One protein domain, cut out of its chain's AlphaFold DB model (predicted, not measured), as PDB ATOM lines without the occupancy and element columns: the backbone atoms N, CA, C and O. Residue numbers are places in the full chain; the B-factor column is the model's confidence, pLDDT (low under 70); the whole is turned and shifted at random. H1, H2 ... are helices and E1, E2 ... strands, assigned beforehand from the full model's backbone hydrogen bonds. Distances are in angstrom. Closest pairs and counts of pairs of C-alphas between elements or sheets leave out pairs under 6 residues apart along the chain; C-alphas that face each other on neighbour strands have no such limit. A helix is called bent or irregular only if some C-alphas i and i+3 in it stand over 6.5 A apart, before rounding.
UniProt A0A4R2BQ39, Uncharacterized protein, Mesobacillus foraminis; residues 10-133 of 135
ATOM      1  N   SER A  10     165.667 173.814 199.058       92.50
ATOM      2  CA  SER A  10     164.888 174.423 200.130       92.50
ATOM      3  C   SER A  10     163.479 174.719 199.649       92.50
ATOM      4  O   SER A  10     163.299 175.186 198.526       92.50
ATOM      5  N   LYS A  11     162.497 174.495 200.522       94.69
ATOM      6  CA  LYS A  11     161.098 174.767 200.215       94.69
ATOM      7  C   LYS A  11     160.800 176.264 200.330       94.69
ATOM      8  O   LYS A  11     161.181 176.912 201.312       94.69
ATOM      9  N   ILE A  12     160.087 176.800 199.351       95.69
ATOM     10  CA  ILE A  12     159.566 178.168 199.334       95.69
ATOM     11  C   ILE A  12     158.048 178.142 199.172       95.69
ATOM     12  O   ILE A  12     157.509 177.265 198.504       95.69
ATOM     13  N   ALA A  13     157.360 179.100 199.790       95.75
ATOM     14  CA  ALA A  13     155.928 179.291 199.615       95.75
ATOM     15  C   ALA A  13     155.653 180.468 198.685       95.75
ATOM     16  O   ALA A  13     156.250 181.531 198.853       95.75
ATOM     17  N   VAL A  14     154.735 180.296 197.738       96.56
ATOM     18  CA  VAL A  14     154.449 181.297 196.707       96.56
ATOM     19  C   VAL A  14     152.947 181.471 196.504       96.56
ATOM     20  O   VAL A  14     152.200 180.495 196.535       96.56
ATOM     21  N   ASN A  15     152.478 182.700 196.294       94.94
ATOM     22  CA  ASN A  15     151.112 182.972 195.831       94.94
ATOM     23  C   ASN A  15     151.025 184.264 195.003       94.94
ATOM     24  O   ASN A  15     152.019 184.965 194.824       94.94
ATOM     25  N   GLY A  16     149.831 184.590 194.499       93.19
ATOM     26  CA  GLY A  16     149.569 185.808 193.717       93.19
ATOM     27  C   GLY A  16     149.476 187.102 194.540       93.19
ATOM     28  O   GLY A  16     149.053 188.126 194.010       93.19
ATOM     29  N   GLY A  17     149.830 187.067 195.829       90.56
ATOM     30  CA  GLY A  17     149.614 188.162 196.773       90.56
ATOM     31  C   GLY A  17     148.203 188.182 197.372       90.56
ATOM     32  O   GLY A  17     147.398 187.277 197.163       90.56
ATOM     33  N   ILE A  18     147.914 189.225 198.154       88.88
ATOM     34  CA  ILE A  18     146.604 189.416 198.788       88.88
ATOM     35  C   ILE A  18     145.658 190.123 197.814       88.88
ATOM     36  O   ILE A  18     145.894 191.271 197.422       88.88
ATOM     37  N   GLY A  19     144.576 189.446 197.447       84.62
ATOM     38  CA  GLY A  19     143.565 189.940 196.519       84.62
ATOM     39  C   GLY A  19     142.311 189.067 196.534       84.62
ATOM     40  O   GLY A  19     142.149 188.218 197.408       84.62
ATOM     41  N   PHE A  20     141.418 189.290 195.566       80.06
ATOM     42  CA  PHE A  20     140.231 188.453 195.412       80.06
ATOM     43  C   PHE A  20     140.592 187.053 194.917       80.06
ATOM     44  O   PHE A  20     140.874 186.854 193.725       80.06
ATOM     45  N   GLY A  21     140.464 186.073 195.808       79.94
ATOM     46  CA  GLY A  21     140.713 184.681 195.475       79.94
ATOM     47  C   GLY A  21     142.201 184.339 195.428       79.94
ATOM     48  O   GLY A  21     143.067 185.188 195.226       79.94
ATOM     49  N   ALA A  22     142.486 183.045 195.506       86.69
ATOM     50  CA  ALA A  22     143.814 182.483 195.291       86.69
ATOM     51  C   ALA A  22     144.099 182.322 193.787       86.69
ATOM     52  O   ALA A  22     144.087 181.212 193.254       86.69
ATOM     53  N   LYS A  23     144.269 183.437 193.069       89.56
ATOM     54  CA  LYS A  23     144.414 183.438 191.603       89.56
ATOM     55  C   LYS A  23     145.869 183.596 191.176       89.56
ATOM     56  O   LYS A  23     146.606 184.396 191.744       89.56
ATOM     57  N   LEU A  24     146.234 182.882 190.114       94.12
ATOM     58  CA  LEU A  24     147.486 183.043 189.382       94.12
ATOM     59  C   LEU A  24     147.178 183.272 187.903       94.12
ATOM     60  O   LEU A  24     146.271 182.651 187.349       94.12
ATOM     61  N   ASN A  25     147.918 184.170 187.262       96.25
ATOM     62  CA  ASN A  25     147.811 184.397 185.824       96.25
ATOM     63  C   ASN A  25     148.780 183.493 185.035       96.25
ATOM     64  O   ASN A  25     149.699 182.894 185.592       96.25
ATOM     65  N   SER A  26     148.594 183.418 183.714       97.62
ATOM     66  CA  SER A  26     149.417 182.569 182.836       97.62
ATOM     67  C   SER A  26     150.914 182.895 182.906       97.62
ATOM     68  O   SER A  26     151.728 181.976 182.908       97.62
ATOM     69  N   ARG A  27     151.290 184.177 183.027       98.00
ATOM     70  CA  ARG A  27     152.697 184.586 183.169       98.00
ATOM     71  C   ARG A  27     153.293 184.046 184.468       98.00
ATOM     72  O   ARG A  27     154.394 183.520 184.442       98.00
ATOM     73  N   GLN A  28     152.564 184.144 185.576       97.88
ATOM     74  CA  GLN A  28     152.997 183.635 186.879       97.88
ATOM     75  C   GLN A  28     153.163 182.113 186.864       97.88
ATOM     76  O   GLN A  28     154.191 181.613 187.308       97.88
ATOM     77  N   LEU A  29     152.190 181.387 186.304       96.44
ATOM     78  CA  LEU A  29     152.271 179.931 186.150       96.44
ATOM     79  C   LEU A  29     153.451 179.521 185.261       96.44
ATOM     80  O   LEU A  29     154.204 178.627 185.631       96.44
ATOM     81  N   GLY A  30     153.651 180.215 184.138       96.75
ATOM     82  CA  GLY A  30     154.778 179.970 183.241       96.75
ATOM     83  C   GLY A  30     156.135 180.269 183.881       96.75
ATOM     84  O   GLY A  30     157.107 179.581 183.595       96.75
ATOM     85  N   THR A  31     156.228 181.265 184.768       97.69
ATOM     86  CA  THR A  31     157.459 181.513 185.531       97.69
ATOM     87  C   THR A  31     157.700 180.422 186.572       97.69
ATOM     88  O   THR A  31     158.831 179.971 186.699       97.69
ATOM     89  N   ILE A  32     156.664 179.955 187.280       96.12
ATOM     90  CA  ILE A  32     156.786 178.829 188.224       96.12
ATOM     91  C   ILE A  32     157.272 177.569 187.494       96.12
ATOM     92  O   ILE A  32     158.212 176.927 187.953       96.12
ATOM     93  N   SER A  33     156.701 177.253 186.327       95.12
ATOM     94  CA  SER A  33     157.047 176.039 185.576       95.12
ATOM     95  C   SER A  33     158.473 176.018 185.028       95.12
ATOM     96  O   SER A  33     158.986 174.943 184.758       95.12
ATOM     97  N   LYS A  34     159.147 177.170 184.875       94.94
ATOM     98  CA  LYS A  34     160.574 177.210 184.484       94.94
ATOM     99  C   LYS A  34     161.487 176.506 185.487       94.94
ATOM    100  O   LYS A  34     162.591 176.110 185.122       94.94
ATOM    101  N   TYR A  35     161.047 176.412 186.738       93.56
ATOM    102  CA  TYR A  35     161.811 175.853 187.847       93.56
ATOM    103  C   TYR A  35     161.343 174.460 188.261       93.56
ATOM    104  O   TYR A  35     161.786 173.970 189.293       93.56
ATOM    105  N   LEU A  36     160.466 173.847 187.468       92.19
ATOM    106  CA  LEU A  36     159.930 172.512 187.694       92.19
ATOM    107  C   LEU A  36     160.352 171.595 186.551       92.19
ATOM    108  O   LEU A  36     160.352 172.002 185.388       92.19
ATOM    109  N   ASN A  37     160.692 170.355 186.883       90.56
ATOM    110  CA  ASN A  37     160.872 169.301 185.886       90.56
ATOM    111  C   ASN A  37     159.508 168.751 185.422       90.56
ATOM    112  O   ASN A  37     158.494 168.977 186.074       90.56
ATOM    113  N   GLU A  38     159.475 168.016 184.302       89.19
ATOM    114  CA  GLU A  38     158.220 167.529 183.691       89.19
ATOM    115  C   GLU A  38     157.355 166.683 184.641       89.19
ATOM    116  O   GLU A  38     156.134 166.824 184.640       89.19
ATOM    117  N   ASP A  39     157.990 165.863 185.480       90.50
ATOM    118  CA  ASP A  39     157.323 164.974 186.442       90.50
ATOM    119  C   ASP A  39     157.299 165.545 187.874       90.50
ATOM    120  O   ASP A  39     156.973 164.837 188.829       90.50
ATOM    121  N   GLU A  40     157.696 166.806 188.061       90.12
ATOM    122  CA  GLU A  40     157.784 167.412 189.387       90.12
ATOM    123  C   GLU A  40     156.423 167.929 189.862       90.12
ATOM    124  O   GLU A  40     155.780 168.768 189.228       90.12
ATOM    125  N   GLU A  41     155.985 167.429 191.014       90.31
ATOM    126  CA  GLU A  41     154.726 167.836 191.626       90.31
ATOM    127  C   GLU A  41     154.894 169.097 192.477       90.31
ATOM    128  O   GLU A  41     155.897 169.299 193.163       90.31
ATOM    129  N   ILE A  42     153.852 169.928 192.491       91.50
ATOM    130  CA  ILE A  42     153.753 171.086 193.381       91.50
ATOM    131  C   ILE A  42     152.652 170.870 194.408       91.50
ATOM    132  O   ILE A  42     151.564 170.384 194.099       91.50
ATOM    133  N   GLU A  43     152.906 171.284 195.643       93.38
ATOM    134  CA  GLU A  43     151.927 171.154 196.718       93.38
ATOM    135  C   GLU A  43     151.038 172.403 196.769       93.38
ATOM    136  O   GLU A  43     151.499 173.504 197.089       93.38
ATOM    137  N   LEU A  44     149.747 172.229 196.474       91.75
ATOM    138  CA  LEU A  44     148.717 173.243 196.695       91.75
ATOM    139  C   LEU A  44     148.228 173.172 198.144       91.75
ATOM    140  O   LEU A  44     147.634 172.186 198.575       91.75
ATOM    141  N   THR A  45     148.461 174.237 198.901       88.88
ATOM    142  CA  THR A  45     148.157 174.273 200.336       88.88
ATOM    143  C   THR A  45     146.741 174.781 200.630       88.88
ATOM    144  O   THR A  45     146.145 175.542 199.865       88.88
ATOM    145  N   THR A  46     146.215 174.455 201.814       83.88
ATOM    146  CA  THR A  46     144.885 174.898 202.292       83.88
ATOM    147  C   THR A  46     144.811 176.383 202.690       83.88
ATOM    148  O   THR A  46     143.742 176.899 203.031       83.88
ATOM    149  N   PHE A  47     145.938 177.092 202.643       80.75
ATOM    150  CA  PHE A  47     146.070 178.519 202.954       80.75
ATOM    151  C   PHE A  47     146.524 179.330 201.734       80.75
ATOM    152  O   PHE A  47     147.155 180.373 201.878       80.75
ATOM    153  N   GLN A  48     146.127 178.889 200.533       86.12
ATOM    154  CA  GLN A  48     146.233 179.676 199.296       86.12
ATOM    155  C   GLN A  48     147.683 179.961 198.877       86.12
ATOM    156  O   GLN A  48     148.008 181.036 198.371       86.12
ATOM    157  N   GLN A  49     148.566 178.995 199.118       91.06
ATOM    158  CA  GLN A  49     149.964 179.030 198.702       91.06
ATOM    159  C   GLN A  49     150.319 177.768 197.923       91.06
ATOM    160  O   GLN A  49     149.714 176.714 198.127       91.06
ATOM    161  N   ILE A  50     151.338 177.884 197.086       94.88
ATOM    162  CA  ILE A  50     152.018 176.783 196.413       94.88
ATOM    163  C   ILE A  50     153.370 176.600 197.089       94.88
ATOM    164  O   ILE A  50     154.081 177.588 197.292       94.88
ATOM    165  N   TYR A  51     153.732 175.371 197.445       95.38
ATOM    166  CA  TYR A  51     155.098 175.062 197.859       95.38
ATOM    167  C   TYR A  51     155.913 174.513 196.692       95.38
ATOM    168  O   TYR A  51     155.451 173.635 195.966       95.38
ATOM    169  N   LEU A  52     157.131 175.031 196.557       94.81
ATOM    170  CA  LEU A  52     158.108 174.644 195.542       94.81
ATOM    171  C   LEU A  52     159.422 174.300 196.236       94.81
ATOM    172  O   LEU A  52     159.819 175.003 197.171       94.81
ATOM    173  N   ASP A  53     160.104 173.261 195.774       93.75
ATOM    174  CA  ASP A  53     161.460 172.944 196.204       93.75
ATOM    175  C   ASP A  53     162.450 173.562 195.211       93.75
ATOM    176  O   ASP A  53     162.420 173.277 194.021       93.75
ATOM    177  N   ILE A  54     163.307 174.466 195.693       93.25
ATOM    178  CA  ILE A  54     164.231 175.226 194.839       93.25
ATOM    179  C   ILE A  54     165.692 175.038 195.267       93.25
ATOM    180  O   ILE A  54     165.962 174.926 196.471       93.25
ATOM    181  N   PRO A  55     166.656 175.048 194.325       93.50
ATOM    182  CA  PRO A  55     168.081 174.978 194.642       93.50
ATOM    183  C   PRO A  55     168.520 176.141 195.536       93.50
ATOM    184  O   PRO A  55     168.313 177.306 195.194       93.50
ATOM    185  N   VAL A  56     169.165 175.852 196.673       93.44
ATOM    186  CA  VAL A  56     169.591 176.893 197.632       93.44
ATOM    187  C   VAL A  56     170.536 177.912 196.991       93.44
ATOM    188  O   VAL A  56     170.462 179.089 197.315       93.44
ATOM    189  N   ASN A  57     171.393 177.486 196.063       94.25
ATOM    190  CA  ASN A  57     172.349 178.359 195.378       94.25
ATOM    191  C   ASN A  57     171.718 179.310 194.344       94.25
ATOM    192  O   ASN A  57     172.414 180.199 193.865       94.25
ATOM    193  N   LYS A  58     170.451 179.101 193.973       94.38
ATOM    194  CA  LYS A  58     169.697 179.954 193.038       94.38
ATOM    195  C   LYS A  58     168.528 180.668 193.711       94.38
ATOM    196  O   LYS A  58     167.703 181.279 193.042       94.38
ATOM    197  N   LYS A  59     168.410 180.556 195.034       94.31
ATOM    198  CA  LYS A  59     167.217 180.975 195.764       94.31
ATOM    199  C   LYS A  59     166.897 182.454 195.563       94.31
ATOM    200  O   LYS A  59     165.741 182.788 195.322       94.31
ATOM    201  N   GLU A  60     167.895 183.320 195.678       95.81
ATOM    202  CA  GLU A  60     167.727 184.765 195.543       95.81
ATOM    203  C   GLU A  60     167.277 185.143 194.122       95.81
ATOM    204  O   GLU A  60     166.280 185.842 193.974       95.81
ATOM    205  N   GLU A  61     167.927 184.588 193.095       97.00
ATOM    206  CA  GLU A  61     167.579 184.789 191.676       97.00
ATOM    207  C   GLU A  61     166.129 184.373 191.378       97.00
ATOM    208  O   GLU A  61     165.365 185.120 190.767       97.00
ATOM    209  N   ILE A  62     165.720 183.199 191.869       97.19
ATOM    210  CA  ILE A  62     164.360 182.675 191.681       97.19
ATOM    211  C   ILE A  62     163.326 183.584 192.353       97.19
ATOM    212  O   ILE A  62     162.275 183.870 191.777       97.19
ATOM    213  N   ILE A  63     163.613 184.053 193.573       97.31
ATOM    214  CA  ILE A  63     162.733 184.974 194.303       97.31
ATOM    215  C   ILE A  63     162.581 186.291 193.539       97.31
ATOM    216  O   ILE A  63     161.461 186.786 193.416       97.31
ATOM    217  N   GLU A  64     163.673 186.844 193.013       98.00
ATOM    218  CA  GLU A  64     163.643 188.074 192.220       98.00
ATOM    219  C   GLU A  64     162.808 187.904 190.944       98.00
ATOM    220  O   GLU A  64     161.957 188.748 190.647       98.00
ATOM    221  N   GLU A  65     162.963 186.788 190.220       98.25
ATOM    222  CA  GLU A  65     162.156 186.531 189.024       98.25
ATOM    223  C   GLU A  65     160.670 186.359 189.373       98.25
ATOM    224  O   GLU A  65     159.807 186.947 188.714       98.25
ATOM    225  N   PHE A  66     160.348 185.618 190.435       98.12
ATOM    226  CA  PHE A  66     158.972 185.474 190.915       98.12
ATOM    227  C   PHE A  66     158.353 186.828 191.275       98.12
ATOM    228  O   PHE A  66     157.257 187.158 190.808       98.12
ATOM    229  N   GLN A  67     159.070 187.660 192.027       97.56
ATOM    230  CA  GLN A  67     158.609 189.001 192.384       97.56
ATOM    231  C   GLN A  67     158.422 189.897 191.153       97.56
ATOM    232  O   GLN A  67     157.446 190.649 191.095       97.56
ATOM    233  N   SER A  68     159.276 189.771 190.131       97.94
ATOM    234  CA  SER A  68     159.167 190.543 188.883       97.94
ATOM    235  C   SER A  68     157.864 190.288 188.109       97.94
ATOM    236  O   SER A  68     157.385 191.164 187.388       97.94
ATOM    237  N   VAL A  69     157.248 189.111 188.289       97.81
ATOM    238  CA  VAL A  69     155.945 188.753 187.698       97.81
ATOM    239  C   VAL A  69     154.776 188.906 188.677       97.81
ATOM    240  O   VAL A  69     153.656 188.470 188.392       97.81
ATOM    241  N   GLY A  70     155.017 189.542 189.825       96.44
ATOM    242  CA  GLY A  70     154.008 189.837 190.840       96.44
ATOM    243  C   GLY A  70     153.634 188.648 191.724       96.44
ATOM    244  O   GLY A  70     152.562 188.670 192.326       96.44
ATOM    245  N   LEU A  71     154.460 187.600 191.788       97.31
ATOM    246  CA  LEU A  71     154.319 186.567 192.815       97.31
ATOM    247  C   LEU A  71     154.881 187.081 194.142       97.31
ATOM    248  O   LEU A  71     155.905 187.762 194.188       97.31
ATOM    249  N   ALA A  72     154.228 186.716 195.239       95.94
ATOM    250  CA  ALA A  72     154.752 186.922 196.577       95.94
ATOM    251  C   ALA A  72     155.410 185.635 197.075       95.94
ATOM    252  O   ALA A  72     154.826 184.555 196.977       95.94
ATOM    253  N   CYS A  73     156.614 185.766 197.627       96.56
ATOM    254  CA  CYS A  73     157.441 184.662 198.099       96.56
ATOM    255  C   CYS A  73     157.604 184.728 199.616       96.56
ATOM    256  O   CYS A  73     157.881 185.794 200.168       96.56
ATOM    257  N   TYR A  74     157.486 183.585 200.289       95.38
ATOM    258  CA  TYR A  74     157.537 183.497 201.744       95.38
ATOM    259  C   TYR A  74     158.405 182.325 202.212       95.38
ATOM    260  O   TYR A  74     158.466 181.285 201.545       95.38
ATOM    261  N   PRO A  75     159.059 182.454 203.379       94.38
ATOM    262  CA  PRO A  75     159.792 181.350 203.977       94.38
ATOM    263  C   PRO A  75     158.845 180.233 204.448       94.38
ATOM    264  O   PRO A  75     157.712 180.473 204.873       94.38
ATOM    265  N   VAL A  76     159.336 178.993 204.409       92.88
ATOM    266  CA  VAL A  76     158.645 177.807 204.933       92.88
ATOM    267  C   VAL A  76     159.252 177.411 206.279       92.88
ATOM    268  O   VAL A  76     160.443 177.597 206.512       92.88
ATOM    269  N   GLY A  77     158.423 176.886 207.181       93.12
ATOM    270  CA  GLY A  77     158.779 176.583 208.568       93.12
ATOM    271  C   GLY A  77     158.049 177.493 209.551       93.12
ATOM    272  O   GLY A  77     156.951 177.969 209.254       93.12
ATOM    273  N   ASN A  78     158.672 177.736 210.705       96.19
ATOM    274  CA  ASN A  78     158.089 178.495 211.811       96.19
ATOM    275  C   ASN A  78     158.125 180.007 211.549       96.19
ATOM    276  O   ASN A  78     158.929 180.761 212.097       96.19
ATOM    277  N   PHE A  79     157.219 180.425 210.676       95.88
ATOM    278  CA  PHE A  79     156.992 181.806 210.294       95.88
ATOM    279  C   PHE A  79     155.497 182.113 210.326       95.88
ATOM    280  O   PHE A  79     154.658 181.212 210.218       95.88
ATOM    281  N   VAL A  80     155.165 183.397 210.429       95.75
ATOM    282  CA  VAL A  80     153.805 183.872 210.168       95.75
ATOM    283  C   VAL A  80     153.486 183.647 208.691       95.75
ATOM    284  O   VAL A  80     154.183 184.164 207.811       95.75
ATOM    285  N   LYS A  81     152.452 182.849 208.412       93.31
ATOM    286  CA  LYS A  81     151.991 182.550 207.050       93.31
ATOM    287  C   LYS A  81     151.348 183.776 206.405       93.31
ATOM    288  O   LYS A  81     151.003 184.738 207.089       93.31
ATOM    289  N   SER A  82     151.201 183.753 205.078       92.12
ATOM    290  CA  SER A  82     150.443 184.807 204.403       92.12
ATOM    291  C   SER A  82     149.015 184.823 204.924       92.12
ATOM    292  O   SER A  82     148.420 183.764 205.124       92.12
ATOM    293  N   LEU A  83     148.487 186.025 205.126       92.12
ATOM    294  CA  LEU A  83     147.154 186.253 205.655       92.12
ATOM    295  C   LEU A  83     146.113 185.512 204.810       92.12
ATOM    296  O   LEU A  83     146.043 185.709 203.596       92.12
ATOM    297  N   LYS A  84     145.286 184.682 205.450       90.00
ATOM    298  CA  LYS A  84     144.147 184.050 204.788       90.00
ATOM    299  C   LYS A  84     143.028 185.081 204.649       90.00
ATOM    300  O   LYS A  84     142.576 185.666 205.635       90.00
ATOM    301  N   THR A  85     142.587 185.320 203.419       87.00
ATOM    302  CA  THR A  85     141.533 186.291 203.088       87.00
ATOM    303  C   THR A  85     140.369 185.629 202.357       87.00
ATOM    304  O   THR A  85     140.411 184.436 202.046       87.00
ATOM    305  N   CYS A  86     139.303 186.400 202.118       79.69
ATOM    306  CA  CYS A  86     138.132 185.946 201.370       79.69
ATOM    307  C   CYS A  86     138.504 185.490 199.944       79.69
ATOM    308  O   CYS A  86     139.281 186.156 199.263       79.69
ATOM    309  N   ASN A  87     137.893 184.387 199.492       77.38
ATOM    310  CA  ASN A  87     138.022 183.847 198.129       77.38
ATOM    311  C   ASN A  87     136.696 183.745 197.367       77.38
ATOM    312  O   ASN A  87     136.664 183.168 196.281       77.38
ATOM    313  N   PHE A  88     135.595 184.200 197.963       71.81
ATOM    314  CA  PHE A  88     134.258 183.802 197.533       71.81
ATOM    315  C   PHE A  88     133.463 184.943 196.897       71.81
ATOM    316  O   PHE A  88     133.136 184.861 195.715       71.81
ATOM    317  N   CYS A  89     133.141 186.001 197.649       63.56
ATOM    318  CA  CYS A  89     132.247 187.056 197.174       63.56
ATOM    319  C   CYS A  89     132.960 188.393 196.943       63.56
ATOM    320  O   CYS A  89     133.779 188.813 197.753       63.56
ATOM    321  N   LYS A  90     132.503 189.128 195.918       64.38
ATOM    322  CA  LYS A  90     132.920 190.507 195.601       64.38
ATOM    323  C   LYS A  90     132.576 191.568 196.654       64.38
ATOM    324  O   LYS A  90     132.819 192.747 196.430       64.38
ATOM    325  N   GLY A  91     132.068 191.171 197.826       57.91
ATOM    326  CA  GLY A  91     131.974 192.065 198.991       57.91
ATOM    327  C   GLY A  91     133.346 192.563 199.479       57.91
ATOM    328  O   GLY A  91     133.422 193.434 200.334       57.91
ATOM    329  N   GLU A  92     134.423 192.011 198.916       57.53
ATOM    330  CA  GLU A  92     135.833 192.368 199.080       57.53
ATOM    331  C   GLU A  92     136.283 193.715 198.496       57.53
ATOM    332  O   GLU A  92     137.363 194.179 198.868       57.53
ATOM    333  N   GLU A  93     135.537 194.311 197.557       57.28
ATOM    334  CA  GLU A  93     136.000 195.521 196.865       57.28
ATOM    335  C   GLU A  93     135.810 196.783 197.719       57.28
ATOM    336  O   GLU A  93     136.629 197.695 197.614       57.28
ATOM    337  N   GLU A  94     134.824 196.814 198.627       57.91
ATOM    338  CA  GLU A  94     134.530 198.015 199.425       57.91
ATOM    339  C   GLU A  94     134.976 197.939 200.895       57.91
ATOM    340  O   GLU A  94     135.397 198.957 201.443       57.91
ATOM    341  N   GLU A  95     135.000 196.762 201.538       62.41
ATOM    342  CA  GLU A  95     135.295 196.675 202.977       62.41
ATOM    343  C   GLU A  95     136.370 195.622 203.306       62.41
ATOM    344  O   GLU A  95     136.170 194.409 203.258       62.41
ATOM    345  N   GLY A  96     137.563 196.108 203.672       78.50
ATOM    346  CA  GLY A  96     138.586 195.326 204.375       78.50
ATOM    347  C   GLY A  96     139.785 194.841 203.553       78.50
ATOM    348  O   GLY A  96     140.826 194.562 204.142       78.50
ATOM    349  N   MET A  97     139.738 194.801 202.216       84.25
ATOM    350  CA  MET A  97     140.895 194.370 201.406       84.25
ATOM    351  C   MET A  97     142.141 195.270 201.566       84.25
ATOM    352  O   MET A  97     143.244 194.731 201.710       84.25
ATOM    353  N   PRO A  98     142.029 196.617 201.608       86.38
ATOM    354  CA  PRO A  98     143.176 197.473 201.919       86.38
ATOM    355  C   PRO A  98     143.782 197.163 203.295       86.38
ATOM    356  O   PRO A  98     145.003 197.119 203.442       86.38
ATOM    357  N   VAL A  99     142.929 196.870 204.283       88.75
ATOM    358  CA  VAL A  99     143.350 196.476 205.634       88.75
ATOM    359  C   VAL A  99     144.045 195.118 205.600       88.75
ATOM    360  O   VAL A  99     145.128 194.984 206.158       88.75
ATOM    361  N   ALA A 100     143.495 194.134 204.890       89.62
ATOM    362  CA  ALA A 100     144.087 192.809 204.739       89.62
ATOM    363  C   ALA A 100     145.481 192.865 204.091       89.62
ATOM    364  O   ALA A 100     146.426 192.241 204.576       89.62
ATOM    365  N   LYS A 101     145.640 193.664 203.027       90.94
ATOM    366  CA  LYS A 101     146.939 193.906 202.380       90.94
ATOM    367  C   LYS A 101     147.950 194.500 203.358       90.94
ATOM    368  O   LYS A 101     149.076 194.010 203.444       90.94
ATOM    369  N   GLU A 102     147.547 195.519 204.116       93.56
ATOM    370  CA  GLU A 102     148.419 196.178 205.089       93.56
ATOM    371  C   GLU A 102     148.766 195.268 206.275       93.56
ATOM    372  O   GLU A 102     149.922 195.227 206.700       93.56
ATOM    373  N   LEU A 103     147.806 194.488 206.780       93.94
ATOM    374  CA  LEU A 103     148.035 193.486 207.820       93.94
ATOM    375  C   LEU A 103     149.050 192.447 207.351       93.94
ATOM    376  O   LEU A 103     150.066 192.257 208.018       93.94
ATOM    377  N   ASN A 104     148.835 191.843 206.175       94.25
ATOM    378  CA  ASN A 104     149.765 190.872 205.605       94.25
ATOM    379  C   ASN A 104     151.172 191.466 205.470       94.25
ATOM    380  O   ASN A 104     152.128 190.873 205.961       94.25
ATOM    381  N   ARG A 105     151.296 192.674 204.898       95.00
ATOM    382  CA  ARG A 105     152.579 193.380 204.740       95.00
ATOM    383  C   ARG A 105     153.327 193.555 206.065       95.00
ATOM    384  O   ARG A 105     154.553 193.510 206.084       95.00
ATOM    385  N   ARG A 106     152.612 193.771 207.172       95.75
ATOM    386  CA  ARG A 106     153.208 193.995 208.500       95.75
ATOM    387  C   ARG A 106     153.642 192.724 209.217       95.75
ATOM    388  O   ARG A 106     154.489 192.824 210.109       95.75
ATOM    389  N   ILE A 107     153.026 191.577 208.933       95.38
ATOM    390  CA  ILE A 107     153.183 190.378 209.772       95.38
ATOM    391  C   ILE A 107     153.809 189.191 209.052       95.38
ATOM    392  O   ILE A 107     154.477 188.397 209.709       95.38
ATOM    393  N   VAL A 108     153.613 189.066 207.740       95.19
ATOM    394  CA  VAL A 108     154.000 187.866 206.998       95.19
ATOM    395  C   VAL A 108     155.509 187.633 207.039       95.19
ATOM    396  O   VAL A 108     156.301 188.572 207.003       95.19
ATOM    397  N   GLY A 109     155.918 186.369 207.137       94.81
ATOM    398  CA  GLY A 109     157.329 185.984 207.114       94.81
ATOM    399  C   GLY A 109     158.109 186.332 208.384       94.81
ATOM    400  O   GLY A 109     159.312 186.086 208.429       94.81
ATOM    401  N   LYS A 110     157.463 186.863 209.433       96.62
ATOM    402  CA  LYS A 110     158.115 187.042 210.736       96.62
ATOM    403  C   LYS A 110     158.430 185.683 211.367       96.62
ATOM    404  O   LYS A 110     157.545 184.825 211.380       96.62
ATOM    405  N   PRO A 111     159.650 185.473 211.894       97.50
ATOM    406  CA  PRO A 111     159.989 184.246 212.599       97.50
ATOM    407  C   PRO A 111     159.196 184.157 213.904       97.50
ATOM    408  O   PRO A 111     159.037 185.147 214.620       97.50
ATOM    409  N   VAL A 112     158.704 182.962 214.207       97.31
ATOM    410  CA  VAL A 112     157.893 182.659 215.394       97.31
ATOM    411  C   VAL A 112     158.310 181.297 215.965       97.31
ATOM    412  O   VAL A 112     158.923 180.511 215.247       97.31
ATOM    413  N   PRO A 113     158.026 180.975 217.242       97.00
ATOM    414  CA  PRO A 113     158.427 179.688 217.828       97.00
ATOM    415  C   PRO A 113     157.760 178.469 217.170       97.00
ATOM    416  O   PRO A 113     158.341 177.387 217.134       97.00
ATOM    417  N   PHE A 114     156.558 178.651 216.622       95.06
ATOM    418  CA  PHE A 114     155.780 177.668 215.869       95.06
ATOM    419  C   PHE A 114     155.046 178.377 214.728       95.06
ATOM    420  O   PHE A 114     154.805 179.579 214.808       95.06
ATOM    421  N   THR A 115     154.721 177.654 213.653       92.69
ATOM    422  CA  THR A 115     153.994 178.215 212.497       92.69
ATOM    423  C   THR A 115     152.709 178.911 212.947       92.69
ATOM    424  O   THR A 115     151.890 178.278 213.602       92.69
ATOM    425  N   LEU A 116     152.530 180.176 212.552       95.06
ATOM    426  CA  LEU A 116     151.364 180.985 212.915       95.06
ATOM    427  C   LEU A 116     150.502 181.257 211.677       95.06
ATOM    428  O   LEU A 116     150.983 181.824 210.689       95.06
ATOM    429  N   LYS A 117     149.233 180.860 211.728       93.88
ATOM    430  CA  LYS A 117     148.205 181.124 210.719       93.88
ATOM    431  C   LYS A 117     147.353 182.301 211.171       93.88
ATOM    432  O   LYS A 117     146.842 182.305 212.283       93.88
ATOM    433  N   VAL A 118     147.180 183.276 210.289       93.69
ATOM    434  CA  VAL A 118     146.381 184.472 210.567       93.69
ATOM    435  C   VAL A 118     145.326 184.607 209.484       93.69
ATOM    436  O   VAL A 118     145.648 184.477 208.297       93.69
ATOM    437  N   ALA A 119     144.089 184.889 209.877       91.69
ATOM    438  CA  ALA A 119     142.994 185.158 208.956       91.69
ATOM    439  C   ALA A 119     142.416 186.554 209.172       91.69
ATOM    440  O   ALA A 119     142.422 187.113 210.263       91.69
ATOM    441  N   TYR A 120     141.876 187.124 208.101       89.12
ATOM    442  CA  TYR A 120     141.109 188.358 208.175       89.12
ATOM    443  C   TYR A 120     139.757 188.166 207.499       89.12
ATOM    444  O   TYR A 120     139.671 187.696 206.362       89.12
ATOM    445  N   THR A 121     138.692 188.513 208.217       86.12
ATOM    446  CA  THR A 121     137.307 188.413 207.752       86.12
ATOM    447  C   THR A 121     136.686 189.804 207.738       86.12
ATOM    448  O   THR A 121     136.506 190.399 208.795       86.12
ATOM    449  N   GLY A 122     136.346 190.310 206.551       80.06
ATOM    450  CA  GLY A 122     135.679 191.609 206.396       80.06
ATOM    451  C   GLY A 122     134.149 191.556 206.484       80.06
ATOM    452  O   GLY A 122     133.519 192.596 206.593       80.06
ATOM    453  N   CYS A 123     133.533 190.367 206.442       79.75
ATOM    454  CA  CYS A 123     132.075 190.212 206.418       79.75
ATOM    455  C   CYS A 123     131.603 188.968 207.194       79.75
ATOM    456  O   CYS A 123     132.385 188.039 207.397       79.75
ATOM    457  N   PRO A 124     130.314 188.862 207.563       83.62
ATOM    458  CA  PRO A 124     129.812 187.751 208.382       83.62
ATOM    459  C   PRO A 124     129.940 186.344 207.772       83.62
ATOM    460  O   PRO A 124     129.740 185.364 208.480       83.62
ATOM    461  N   VAL A 125     130.263 186.217 206.477       84.69
ATOM    462  CA  VAL A 125     130.383 184.911 205.800       84.69
ATOM    463  C   VAL A 125     131.611 184.126 206.276       84.69
ATOM    464  O   VAL A 125     131.587 182.900 206.281       84.69
ATOM    465  N   GLY A 126     132.693 184.802 206.685       84.75
ATOM    466  CA  GLY A 126     133.851 184.118 207.275       84.75
ATOM    467  C   GLY A 126     134.640 183.213 206.321       84.75
ATOM    468  O   GLY A 126     135.218 182.225 206.763       84.75
ATOM    469  N   CYS A 127     134.707 183.531 205.021       82.56
ATOM    470  CA  CYS A 127     135.380 182.689 204.014       82.56
ATOM    471  C   CYS A 127     136.896 182.515 204.214       82.56
ATOM    472  O   CYS A 127     137.496 181.653 203.578       82.56
ATOM    473  N   SER A 128     137.530 183.337 205.051       85.19
ATOM    474  CA  SER A 128     138.928 183.141 205.441       85.19
ATOM    475  C   SER A 128     139.103 182.116 206.563       85.19
ATOM    476  O   SER A 128     140.234 181.865 206.962       85.19
ATOM    477  N   GLU A 129     138.017 181.485 207.026       88.06
ATOM    478  CA  GLU A 129     138.003 180.486 208.101       88.06
ATOM    479  C   GLU A 129     138.679 180.995 209.391       88.06
ATOM    480  O   GLU A 129     139.635 180.384 209.880       88.06
ATOM    481  N   PRO A 130     138.201 182.115 209.972       88.38
ATOM    482  CA  PRO A 130     138.857 182.746 211.119       88.38
ATOM    483  C   PRO A 130     138.938 181.825 212.343       88.38
ATOM    484  O   PRO A 130     139.927 181.847 213.060       88.38
ATOM    485  N   LEU A 131     137.949 180.948 212.541       91.06
ATOM    486  CA  LEU A 131     137.923 180.001 213.663       91.06
ATOM    487  C   LEU A 131     138.972 178.877 213.562       91.06
ATOM    488  O   LEU A 131     139.177 178.160 214.535       91.06
ATOM    489  N   LEU A 132     139.603 178.697 212.396       91.06
ATOM    490  CA  LEU A 132     140.674 177.716 212.171       91.06
ATOM    491  C   LEU A 132     142.070 178.360 212.131       91.06
ATOM    492  O   LEU A 132     143.058 177.665 211.872       91.06
ATOM    493  N   SER A 133     142.148 179.675 212.340       92.00
ATOM    494  CA  SER A 133     143.398 180.436 212.387       92.00
ATOM    495  C   SER A 133     143.771 180.757 213.829       92.00
ATOM    496  O   SER A 133     142.910 180.813 214.703       92.00
TER     497      SER A 133
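What this domain is: This is residues 10 to 133 of the 135 residues of an uncharacterized protein of Mesobacillus foraminis (UniProt A0A4R2BQ39). With little regular structure, the domain has a small twisted sheet, E2 E1 E3, at one end with H2 over one face and H1 next to H2; H3 and long loops make the other end. The 124 printed residues run E1 H1 E2 H2 E3 H3, under half in named elements, class mixed, sheet antiparallel. It is compact, radius of gyration of the C-alphas 14.8 A, spanning 43 by 35 by 24 A.

How they stand to each other: Begin at E1, residues 10 to 15, the inner strand between E2, residues 50 to 55, and E3, residues 72 to 75: N 12 and O 52, 2.8 A, and N 13 and O 74, 3.0 A, are within hydrogen-bond range. H1, residues 26 to 33, touches residues 65 to 66 alone of H2, residues 56 to 68, opposite ways at a shallow tilt of 1 degrees; the closest C-alphas, Thr 31 and Phe 66, are 6.9 A apart. H2 is on the sheet, making two layers, helix and sheet; E2, H2, E3 form a split strand-helix-strand unit, E1 between its strands, with a right-handed crossover. H3, residues 97 to 107, is apart from H1 and H2. Every O i to N i+4 pair is within hydrogen-bond range in H1 and H3, 7 of 9 in H2.

Where its parts are: Find C-alpha 10 at (164.888, 174.423, 200.130), where E1 begins its 16.8 A. H2 covers 19.3 A and is irregular: C-alphas 57 and 60 are 7.9 A apart. H3, 15.4 A, ends at C-alpha 107, (153.183, 190.378, 209.772).

The domain as a whole: The printed part has no cut; H1 to E2 and E3 to H3 are long links. Look at residues 89 to 95 for pLDDT under 70.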